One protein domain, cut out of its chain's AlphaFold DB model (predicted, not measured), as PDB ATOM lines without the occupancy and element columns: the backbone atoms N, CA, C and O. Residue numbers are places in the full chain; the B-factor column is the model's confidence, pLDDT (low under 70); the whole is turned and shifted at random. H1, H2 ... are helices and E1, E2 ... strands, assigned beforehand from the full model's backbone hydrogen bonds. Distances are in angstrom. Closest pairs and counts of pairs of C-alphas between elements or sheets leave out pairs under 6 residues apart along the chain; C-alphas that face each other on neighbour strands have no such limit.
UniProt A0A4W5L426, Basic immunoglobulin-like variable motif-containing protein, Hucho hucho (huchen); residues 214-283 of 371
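What this domain is: This is residues 214 to 283 of the 371 residues of the protein "Basic immunoglobulin-like variable motif-containing protein" of Hucho hucho (huchen) (UniProt A0A4W5L426). With little regular structure, this is a small hairpin of strands E1 and E2 that leads straight into one short helix, H1, then a long looping stretch that folds back on itself and ends in a tail, residues 273 to 283, sticking out. The printed part has 70 residues, 19 of them in named elements, in the order E1, E2, H1; the sheet is antiparallel and the class mixed. The whole is loose and elongated, with a radius of gyration of the C-alphas of 15.9 A and spans of 51 by 30 by 24 A.

How they stand to each other: E1, residues 215 to 219, and E2, residues 228 to 232, form an antiparallel hairpin at 156 degrees. N 216 and O 231, 2.9 A apart, are within hydrogen-bond range. A tight link joins E2 to H1, residues 233 to 241, in which every O i to N i+4 pair is within hydrogen-bond range. The closest C-alphas of E1 and H1, those of Trp 215 and Trp 233, are 5.1 A apart. Residues 246 to 247 pair antiparallel with residues 258 to 259.

Where its parts are: E1 begins at C-alpha 215 (252.058, 226.825, 188.609) and measures 13.3 A, E2 13.9 A. H1 measures 12.1 A and ends at C-alpha 241 (257.861, 242.551, 191.792).

The domain as a whole: The C-alphas farthest apart, of Lys 261 and Gln 281, are 51.5 A apart. The printed part has no cut. Residues 273 to 283 stand free. Residue 214 and residues 219 to 229, 267 to 271 and 273 to 283 have pLDDT under 70.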
ATOM      1  N   HIS A 214     248.191 228.560 191.012       69.56
ATOM      2  CA  HIS A 214     248.768 228.512 189.670       69.56
ATOM      3  C   HIS A 214     250.254 228.135 189.705       69.56
ATOM      4  O   HIS A 214     251.017 228.630 190.535       69.56
ATOM      5  N   TRP A 215     250.682 227.308 188.751       75.75
ATOM      6  CA  TRP A 215     252.058 226.825 188.609       75.75
ATOM      7  C   TRP A 215     252.546 226.999 187.167       75.75
ATOM      8  O   TRP A 215     251.768 226.855 186.225       75.75
ATOM      9  N   ILE A 216     253.841 227.268 186.990       72.69
ATOM     10  CA  ILE A 216     254.519 227.242 185.690       72.69
ATOM     11  C   ILE A 216     255.429 226.012 185.600       72.69
ATOM     12  O   ILE A 216     256.182 225.713 186.530       72.69
ATOM     13  N   LEU A 217     255.349 225.304 184.473       71.81
ATOM     14  CA  LEU A 217     256.268 224.232 184.092       71.81
ATOM     15  C   LEU A 217     257.343 224.810 183.173       71.81
ATOM     16  O   LEU A 217     257.026 225.477 182.190       71.81
ATOM     17  N   ILE A 218     258.607 224.549 183.493       72.31
ATOM     18  CA  ILE A 218     259.770 225.062 182.771       72.31
ATOM     19  C   ILE A 218     260.598 223.861 182.316       72.31
ATOM     20  O   ILE A 218     261.101 223.095 183.141       72.31
ATOM     21  N   GLY A 219     260.712 223.688 180.999       66.25
ATOM     22  CA  GLY A 219     261.625 222.728 180.387       66.25
ATOM     23  C   GLY A 219     263.006 223.357 180.225       66.25
ATOM     24  O   GLY A 219     263.137 224.358 179.525       66.25
ATOM     25  N   GLU A 220     264.019 222.786 180.868       62.06
ATOM     26  CA  GLU A 220     265.386 223.308 180.879       62.06
ATOM     27  C   GLU A 220     266.299 222.369 180.069       62.06
ATOM     28  O   GLU A 220     266.529 221.234 180.490       62.06
ATOM     29  N   PRO A 221     266.830 222.793 178.904       48.12
ATOM     30  CA  PRO A 221     267.679 221.941 178.067       48.12
ATOM     31  C   PRO A 221     269.085 221.730 178.657       48.12
ATOM     32  O   PRO A 221     269.842 220.876 178.186       48.12
ATOM     33  N   SER A 222     269.470 222.508 179.675       63.44
ATOM     34  CA  SER A 222     270.764 222.387 180.342       63.44
ATOM     35  C   SER A 222     270.887 221.100 181.158       63.44
ATOM     36  O   SER A 222     270.206 220.904 182.162       63.44
ATOM     37  N   ARG A 223     271.898 220.279 180.833       59.75
ATOM     38  CA  ARG A 223     272.274 219.070 181.601       59.75
ATOM     39  C   ARG A 223     272.683 219.339 183.062       59.75
ATOM     40  O   ARG A 223     272.941 218.390 183.794       59.75
ATOM     41  N   LYS A 224     272.814 220.605 183.480       65.69
ATOM     42  CA  LYS A 224     273.148 221.001 184.863       65.69
ATOM     43  C   LYS A 224     271.918 221.156 185.765       65.69
ATOM     44  O   LYS A 224     272.077 221.398 186.959       65.69
ATOM     45  N   HIS A 225     270.714 221.050 185.209       58.22
ATOM     46  CA  HIS A 225     269.453 221.270 185.907       58.22
ATOM     47  C   HIS A 225     268.458 220.135 185.599       58.22
ATOM     48  O   HIS A 225     268.648 219.401 184.628       58.22
ATOM     49  N   PRO A 226     267.401 219.952 186.413       58.22
ATOM     50  CA  PRO A 226     266.322 219.028 186.083       58.22
ATOM     51  C   PRO A 226     265.662 219.425 184.758       58.22
ATOM     52  O   PRO A 226     265.241 220.572 184.607       58.22
ATOM     53  N   ALA A 227     265.535 218.466 183.835       52.44
ATOM     54  CA  ALA A 227     265.011 218.696 182.485       52.44
ATOM     55  C   ALA A 227     263.609 219.330 182.466       52.44
ATOM     56  O   ALA A 227     263.268 220.058 181.536       52.44
ATOM     57  N   ILE A 228     262.806 219.083 183.508       65.50
ATOM     58  CA  ILE A 228     261.550 219.784 183.778       65.50
ATOM     59  C   ILE A 228     261.541 220.189 185.253       65.50
ATOM     60  O   ILE A 228     261.809 219.364 186.130       65.50
ATOM     61  N   HIS A 229     261.195 221.442 185.536       69.25
ATOM     62  CA  HIS A 229     260.945 221.931 186.888       69.25
ATOM     63  C   HIS A 229     259.644 222.741 186.964       69.25
ATOM     64  O   HIS A 229     259.184 223.311 185.978       69.25
ATOM     65  N   CYS A 230     259.032 222.770 188.148       75.12
ATOM     66  CA  CYS A 230     257.794 223.495 188.427       75.12
ATOM     67  C   CYS A 230     258.046 224.614 189.446       75.12
ATOM     68  O   CYS A 230     258.776 224.410 190.420       75.12
ATOM     69  N   LYS A 231     257.426 225.780 189.249       77.81
ATOM     70  CA  LYS A 231     257.468 226.915 190.188       77.81
ATOM     71  C   LYS A 231     256.063 227.468 190.405       77.81
ATOM     72  O   LYS A 231     255.261 227.464 189.469       77.81
ATOM     73  N   LYS A 232     255.751 227.936 191.618       80.44
ATOM     74  CA  LYS A 232     254.461 228.584 191.881       80.44
ATOM     75  C   LYS A 232     254.427 229.927 191.171       80.44
ATOM     76  O   LYS A 232     255.411 230.664 191.168       80.44
ATOM     77  N   TRP A 233     253.277 230.281 190.615       80.06
ATOM     78  CA  TRP A 233     253.074 231.595 190.014       80.06
ATOM     79  C   TRP A 233     253.239 232.716 191.048       80.06
ATOM     80  O   TRP A 233     253.822 233.744 190.731       80.06
ATOM     81  N   ALA A 234     252.816 232.491 192.297       78.50
ATOM     82  CA  ALA A 234     253.032 233.426 193.402       78.50
ATOM     83  C   ALA A 234     254.523 233.740 193.637       78.50
ATOM     84  O   ALA A 234     254.878 234.905 193.821       78.50
ATOM     85  N   ASP A 235     255.404 232.738 193.547       82.31
ATOM     86  CA  ASP A 235     256.852 232.930 193.691       82.31
ATOM     87  C   ASP A 235     257.412 233.734 192.508       82.31
ATOM     88  O   ASP A 235     258.185 234.666 192.706       82.31
ATOM     89  N   VAL A 236     256.980 233.429 191.277       80.88
ATOM     90  CA  VAL A 236     257.383 234.160 190.056       80.88
ATOM     91  C   VAL A 236     256.913 235.618 190.096       80.88
ATOM     92  O   VAL A 236     257.661 236.531 189.753       80.88
ATOM     93  N   VAL A 237     255.680 235.862 190.544       80.38
ATOM     94  CA  VAL A 237     255.126 237.209 190.734       80.38
ATOM     95  C   VAL A 237     255.893 237.955 191.825       80.38
ATOM     96  O   VAL A 237     256.183 239.136 191.648       80.38
ATOM     97  N   THR A 238     256.260 237.288 192.919       84.44
ATOM     98  CA  THR A 238     257.087 237.883 193.979       84.44
ATOM     99  C   THR A 238     258.462 238.259 193.430       84.44
ATOM    100  O   THR A 238     258.865 239.413 193.546       84.44
ATOM    101  N   ASP A 239     259.137 237.334 192.747       81.19
ATOM    102  CA  ASP A 239     260.435 237.550 192.107       81.19
ATOM    103  C   ASP A 239     260.425 238.773 191.184       81.19
ATOM    104  O   ASP A 239     261.214 239.688 191.398       81.19
ATOM    105  N   LEU A 240     259.473 238.867 190.253       80.75
ATOM    106  CA  LEU A 240     259.358 239.992 189.315       80.75
ATOM    107  C   LEU A 240     259.006 241.337 189.975       80.75
ATOM    108  O   LEU A 240     259.376 242.386 189.446       80.75
ATOM    109  N   ASN A 241     258.276 241.328 191.096       81.69
ATOM    110  CA  ASN A 241     257.861 242.551 191.792       81.69
ATOM    111  C   ASN A 241     258.842 243.006 192.884       81.69
ATOM    112  O   ASN A 241     258.812 244.186 193.242       81.69
ATOM    113  N   THR A 242     259.722 242.131 193.393       79.00
ATOM    114  CA  THR A 242     260.819 242.553 194.281       79.00
ATOM    115  C   THR A 242     261.737 243.554 193.576       79.00
ATOM    116  O   THR A 242     261.926 243.512 192.358       79.00
ATOM    117  N   GLN A 243     262.291 244.501 194.329       81.38
ATOM    118  CA  GLN A 243     263.164 245.544 193.793       81.38
ATOM    119  C   GLN A 243     264.302 245.835 194.760       81.38
ATOM    120  O   GLN A 243     264.124 245.760 195.975       81.38
ATOM    121  N   ASN A 244     265.453 246.247 194.216       78.31
ATOM    122  CA  ASN A 244     266.645 246.513 195.020       78.31
ATOM    123  C   ASN A 244     266.344 247.443 196.223       78.31
ATOM    124  O   ASN A 244     265.699 248.479 196.033       78.31
ATOM    125  N   PRO A 245     266.862 247.140 197.428       86.31
ATOM    126  CA  PRO A 245     267.891 246.134 197.703       86.31
ATOM    127  C   PRO A 245     267.380 244.688 197.767       86.31
ATOM    128  O   PRO A 245     268.200 243.774 197.718       86.31
ATOM    129  N   GLU A 246     266.074 244.461 197.850       89.50
ATOM    130  CA  GLU A 246     265.491 243.128 198.009       89.50
ATOM    131  C   GLU A 246     265.372 242.383 196.672       89.50
ATOM    132  O   GLU A 246     265.156 242.975 195.612       89.50
ATOM    133  N   TYR A 247     265.534 241.063 196.719       85.81
ATOM    134  CA  TYR A 247     265.287 240.162 195.597       85.81
ATOM    135  C   TYR A 247     264.888 238.780 196.108       85.81
ATOM    136  O   TYR A 247     265.426 238.300 197.107       85.81
ATOM    137  N   LEU A 248     263.987 238.113 195.394       84.31
ATOM    138  CA  LEU A 248     263.877 236.659 195.462       84.31
ATOM    139  C   LEU A 248     264.892 236.044 194.480       84.31
ATOM    140  O   LEU A 248     265.344 236.698 193.542       84.31
ATOM    141  N   ASP A 249     265.280 234.790 194.694       85.00
ATOM    142  CA  ASP A 249     265.882 233.978 193.635       85.00
ATOM    143  C   ASP A 249     264.871 232.895 193.268       85.00
ATOM    144  O   ASP A 249     264.732 231.900 193.978       85.00
ATOM    145  N   ILE A 250     264.148 233.082 192.161       81.38
ATOM    146  CA  ILE A 250     263.139 232.114 191.711       81.38
ATOM    147  C   ILE A 250     263.719 230.719 191.434       81.38
ATOM    148  O   ILE A 250     262.983 229.732 191.466       81.38
ATOM    149  N   ARG A 251     265.035 230.581 191.215       81.38
ATOM    150  CA  ARG A 251     265.694 229.270 191.092       81.38
ATOM    151  C   ARG A 251     265.818 228.602 192.465       81.38
ATOM    152  O   ARG A 251     265.497 227.419 192.574       81.38
ATOM    153  N   HIS A 252     266.134 229.388 193.495       82.00
ATOM    154  CA  HIS A 252     266.417 228.985 194.880       82.00
ATOM    155  C   HIS A 252     265.414 229.585 195.887       82.00
ATOM    156  O   HIS A 252     265.778 230.302 196.825       82.00
ATOM    157  N   THR A 253     264.127 229.304 195.676       86.62
ATOM    158  CA  THR A 253     262.994 229.821 196.467       86.62
ATOM    159  C   THR A 253     263.095 229.495 197.961       86.62
ATOM    160  O   THR A 253     262.602 230.253 198.790       86.62
ATOM    161  N   GLU A 254     263.785 228.410 198.321       88.25
ATOM    162  CA  GLU A 254     264.064 227.997 199.700       88.25
ATOM    163  C   GLU A 254     264.894 229.008 200.510       88.25
ATOM    164  O   GLU A 254     264.905 228.950 201.737       88.25
ATOM    165  N   ARG A 255     265.572 229.951 199.842       90.00
ATOM    166  CA  ARG A 255     266.354 231.018 200.487       90.00
ATOM    167  C   ARG A 255     265.515 232.232 200.889       90.00
ATOM    168  O   ARG A 255     266.031 233.113 201.571       90.00
ATOM    169  N   GLY A 256     264.256 232.292 200.449       92.12
ATOM    170  CA  GLY A 256     263.376 233.438 200.658       92.12
ATOM    171  C   GLY A 256     263.891 234.736 200.024       92.12
ATOM    172  O   GLY A 256     264.770 234.738 199.152       92.12
ATOM    173  N   ILE A 257     263.315 235.856 200.467       91.88
ATOM    174  CA  ILE A 257     263.736 237.198 200.059       91.88
ATOM    175  C   ILE A 257     265.101 237.501 200.687       91.88
ATOM    176  O   ILE A 257     265.297 237.366 201.893       91.88
ATOM    177  N   GLN A 258     266.044 237.921 199.852       90.56
ATOM    178  CA  GLN A 258     267.419 238.247 200.215       90.56
ATOM    179  C   GLN A 258     267.707 239.726 199.938       90.56
ATOM    180  O   GLN A 258     267.115 240.338 199.048       90.56
ATOM    181  N   CYS A 259     268.674 240.301 200.657       91.50
ATOM    182  CA  CYS A 259     269.084 241.697 200.492       91.50
ATOM    183  C   CYS A 259     270.439 241.809 199.779       91.50
ATOM    184  O   CYS A 259     271.438 241.220 200.197       91.50
ATOM    185  N   ARG A 260     270.502 242.621 198.723       86.06
ATOM    186  CA  ARG A 260     271.734 242.963 197.999       86.06
ATOM    187  C   ARG A 260     272.438 244.134 198.666       86.06
ATOM    188  O   ARG A 260     271.828 245.147 198.997       86.06
ATOM    189  N   LYS A 261     273.767 244.051 198.748       88.62
ATOM    190  CA  LYS A 261     274.637 245.175 199.124       88.62
ATOM    191  C   LYS A 261     274.765 246.153 197.947       88.62
ATOM    192  O   LYS A 261     275.784 246.188 197.265       88.62
ATOM    193  N   THR A 262     273.708 246.918 197.680       82.44
ATOM    194  CA  THR A 262     273.638 247.906 196.592       82.44
ATOM    195  C   THR A 262     273.225 249.278 197.114       82.44
ATOM    196  O   THR A 262     272.361 249.393 197.976       82.44
ATOM    197  N   LYS A 263     273.831 250.336 196.561       82.81
ATOM    198  CA  LYS A 263     273.414 251.733 196.785       82.81
ATOM    199  C   LYS A 263     272.281 252.169 195.843       82.81
ATOM    200  O   LYS A 263     271.714 253.239 196.028       82.81
ATOM    201  N   LYS A 264     271.981 251.376 194.807       77.81
ATOM    202  CA  LYS A 264     270.879 251.628 193.870       77.81
ATOM    203  C   LYS A 264     269.607 250.994 194.421       77.81
ATOM    204  O   LYS A 264     269.557 249.774 194.552       77.81
ATOM    205  N   VAL A 265     268.615 251.829 194.714       77.88
ATOM    206  CA  VAL A 265     267.263 251.425 195.119       77.88
ATOM    207  C   VAL A 265     266.388 251.298 193.871       77.88
ATOM    208  O   VAL A 265     266.523 252.094 192.940       77.88
ATOM    209  N   GLY A 266     265.489 250.317 193.857       76.19
ATOM    210  CA  GLY A 266     264.542 250.092 192.771       76.19
ATOM    211  C   GLY A 266     265.060 249.208 191.631       76.19
ATOM    212  O   GLY A 266     266.255 248.922 191.501       76.19
ATOM    213  N   GLY A 267     264.120 248.788 190.784       69.94
ATOM    214  CA  GLY A 267     264.370 247.996 189.579       69.94
ATOM    215  C   GLY A 267     264.507 246.492 189.834       69.94
ATOM    216  O   GLY A 267     265.195 246.059 190.757       69.94
ATOM    217  N   ASN A 268     263.872 245.710 188.961       68.19
ATOM    218  CA  ASN A 268     264.017 244.262 188.861       68.19
ATOM    219  C   ASN A 268     264.863 243.915 187.616       68.19
ATOM    220  O   ASN A 268     264.867 244.680 186.650       68.19
ATOM    221  N   LEU A 269     265.607 242.804 187.643       67.69
ATOM    222  CA  LEU A 269     266.457 242.362 186.520       67.69
ATOM    223  C   LEU A 269     265.841 241.224 185.695       67.69
ATOM    224  O   LEU A 269     266.374 240.879 184.643       67.69
ATOM    225  N   HIS A 270     264.769 240.608 186.183       69.62
ATOM    226  CA  HIS A 270     264.113 239.470 185.563       69.62
ATOM    227  C   HIS A 270     262.918 239.943 184.726       69.62
ATOM    228  O   HIS A 270     262.306 240.981 184.978       69.62
ATOM    229  N   CYS A 271     262.589 239.176 183.693       60.09
ATOM    230  CA  CYS A 271     261.416 239.406 182.862       60.09
ATOM    231  C   CYS A 271     260.889 238.072 182.327       60.09
ATOM    232  O   CYS A 271     261.640 237.106 182.192       60.09
ATOM    233  N   ILE A 272     259.596 238.027 182.005       71.00
ATOM    234  CA  ILE A 272     259.002 236.923 181.248       71.00
ATOM    235  C   ILE A 272     258.922 237.359 179.789       71.00
ATOM    236  O   ILE A 272     258.311 238.381 179.475       71.00
ATOM    237  N   MET A 273     259.504 236.562 178.898       62.88
ATOM    238  CA  MET A 273     259.311 236.698 177.457       62.88
ATOM    239  C   MET A 273     258.181 235.771 177.013       62.88
ATOM    240  O   MET A 273     258.205 234.575 177.302       62.88
ATOM    241  N   ALA A 274     257.195 236.319 176.305       57.91
ATOM    242  CA  ALA A 274     256.096 235.562 175.718       57.91
ATOM    243  C   ALA A 274     256.123 235.729 174.196       57.91
ATOM    244  O   ALA A 274     256.038 236.845 173.684       57.91
ATOM    245  N   PHE A 275     256.227 234.617 173.470       52.00
ATOM    246  CA  PHE A 275     256.265 234.612 172.011       52.00
ATOM    247  C   PHE A 275     254.894 234.232 171.451       52.00
ATOM    248  O   PHE A 275     254.389 233.139 171.701       52.00
ATOM    249  N   GLN A 276     254.295 235.121 170.659       47.94
ATOM    250  CA  GLN A 276     253.063 234.833 169.930       47.94
ATOM    251  C   GLN A 276     253.394 234.483 168.478       47.94
ATOM    252  O   GLN A 276     254.059 235.248 167.781       47.94
ATOM    253  N   ARG A 277     252.894 233.343 167.982       54.75
ATOM    254  CA  ARG A 277     253.032 233.007 166.559       54.75
ATOM    255  C   ARG A 277     252.196 233.966 165.712       54.75
ATOM    256  O   ARG A 277     250.971 233.847 165.663       54.75
ATOM    257  N   VAL A 278     252.868 234.862 164.995       51.19
ATOM    258  CA  VAL A 278     252.245 235.730 163.991       51.19
ATOM    259  C   VAL A 278     251.701 234.871 162.847       51.19
ATOM    260  O   VAL A 278     252.414 234.043 162.277       51.19
ATOM    261  N   ASN A 279     250.424 235.050 162.503       53.72
ATOM    262  CA  ASN A 279     249.827 234.370 161.358       53.72
ATOM    263  C   ASN A 279     250.085 235.184 160.082       53.72
ATOM    264  O   ASN A 279     249.294 236.053 159.719       53.72
ATOM    265  N   TRP A 280     251.184 234.867 159.399       49.53
ATOM    266  CA  TRP A 280     251.586 235.502 158.142       49.53
ATOM    267  C   TRP A 280     250.539 235.372 157.023       49.53
ATOM    268  O   TRP A 280     250.487 236.233 156.160       49.53
ATOM    269  N   GLN A 281     249.639 234.381 157.058       56.06
ATOM    270  CA  GLN A 281     248.557 234.248 156.069       56.06
ATOM    271  C   GLN A 281     247.435 235.286 156.260       56.06
ATOM    272  O   GLN A 281     246.624 235.489 155.361       56.06
ATOM    273  N   LYS A 282     247.370 235.943 157.428       51.94
ATOM    274  CA  LYS A 282     246.466 237.080 157.692       51.94
ATOM    275  C   LYS A 282     247.114 238.436 157.404       51.94
ATOM    276  O   LYS A 282     246.428 239.454 157.421       51.94
ATOM    277  N   LEU A 283     248.420 238.450 157.157       54.81
ATOM    278  CA  LEU A 283     249.181 239.627 156.778       54.81
ATOM    279  C   LEU A 283     249.315 239.619 155.252       54.81
ATOM    280  O   LEU A 283     250.077 238.838 154.690       54.81
TER     281      LEU A 283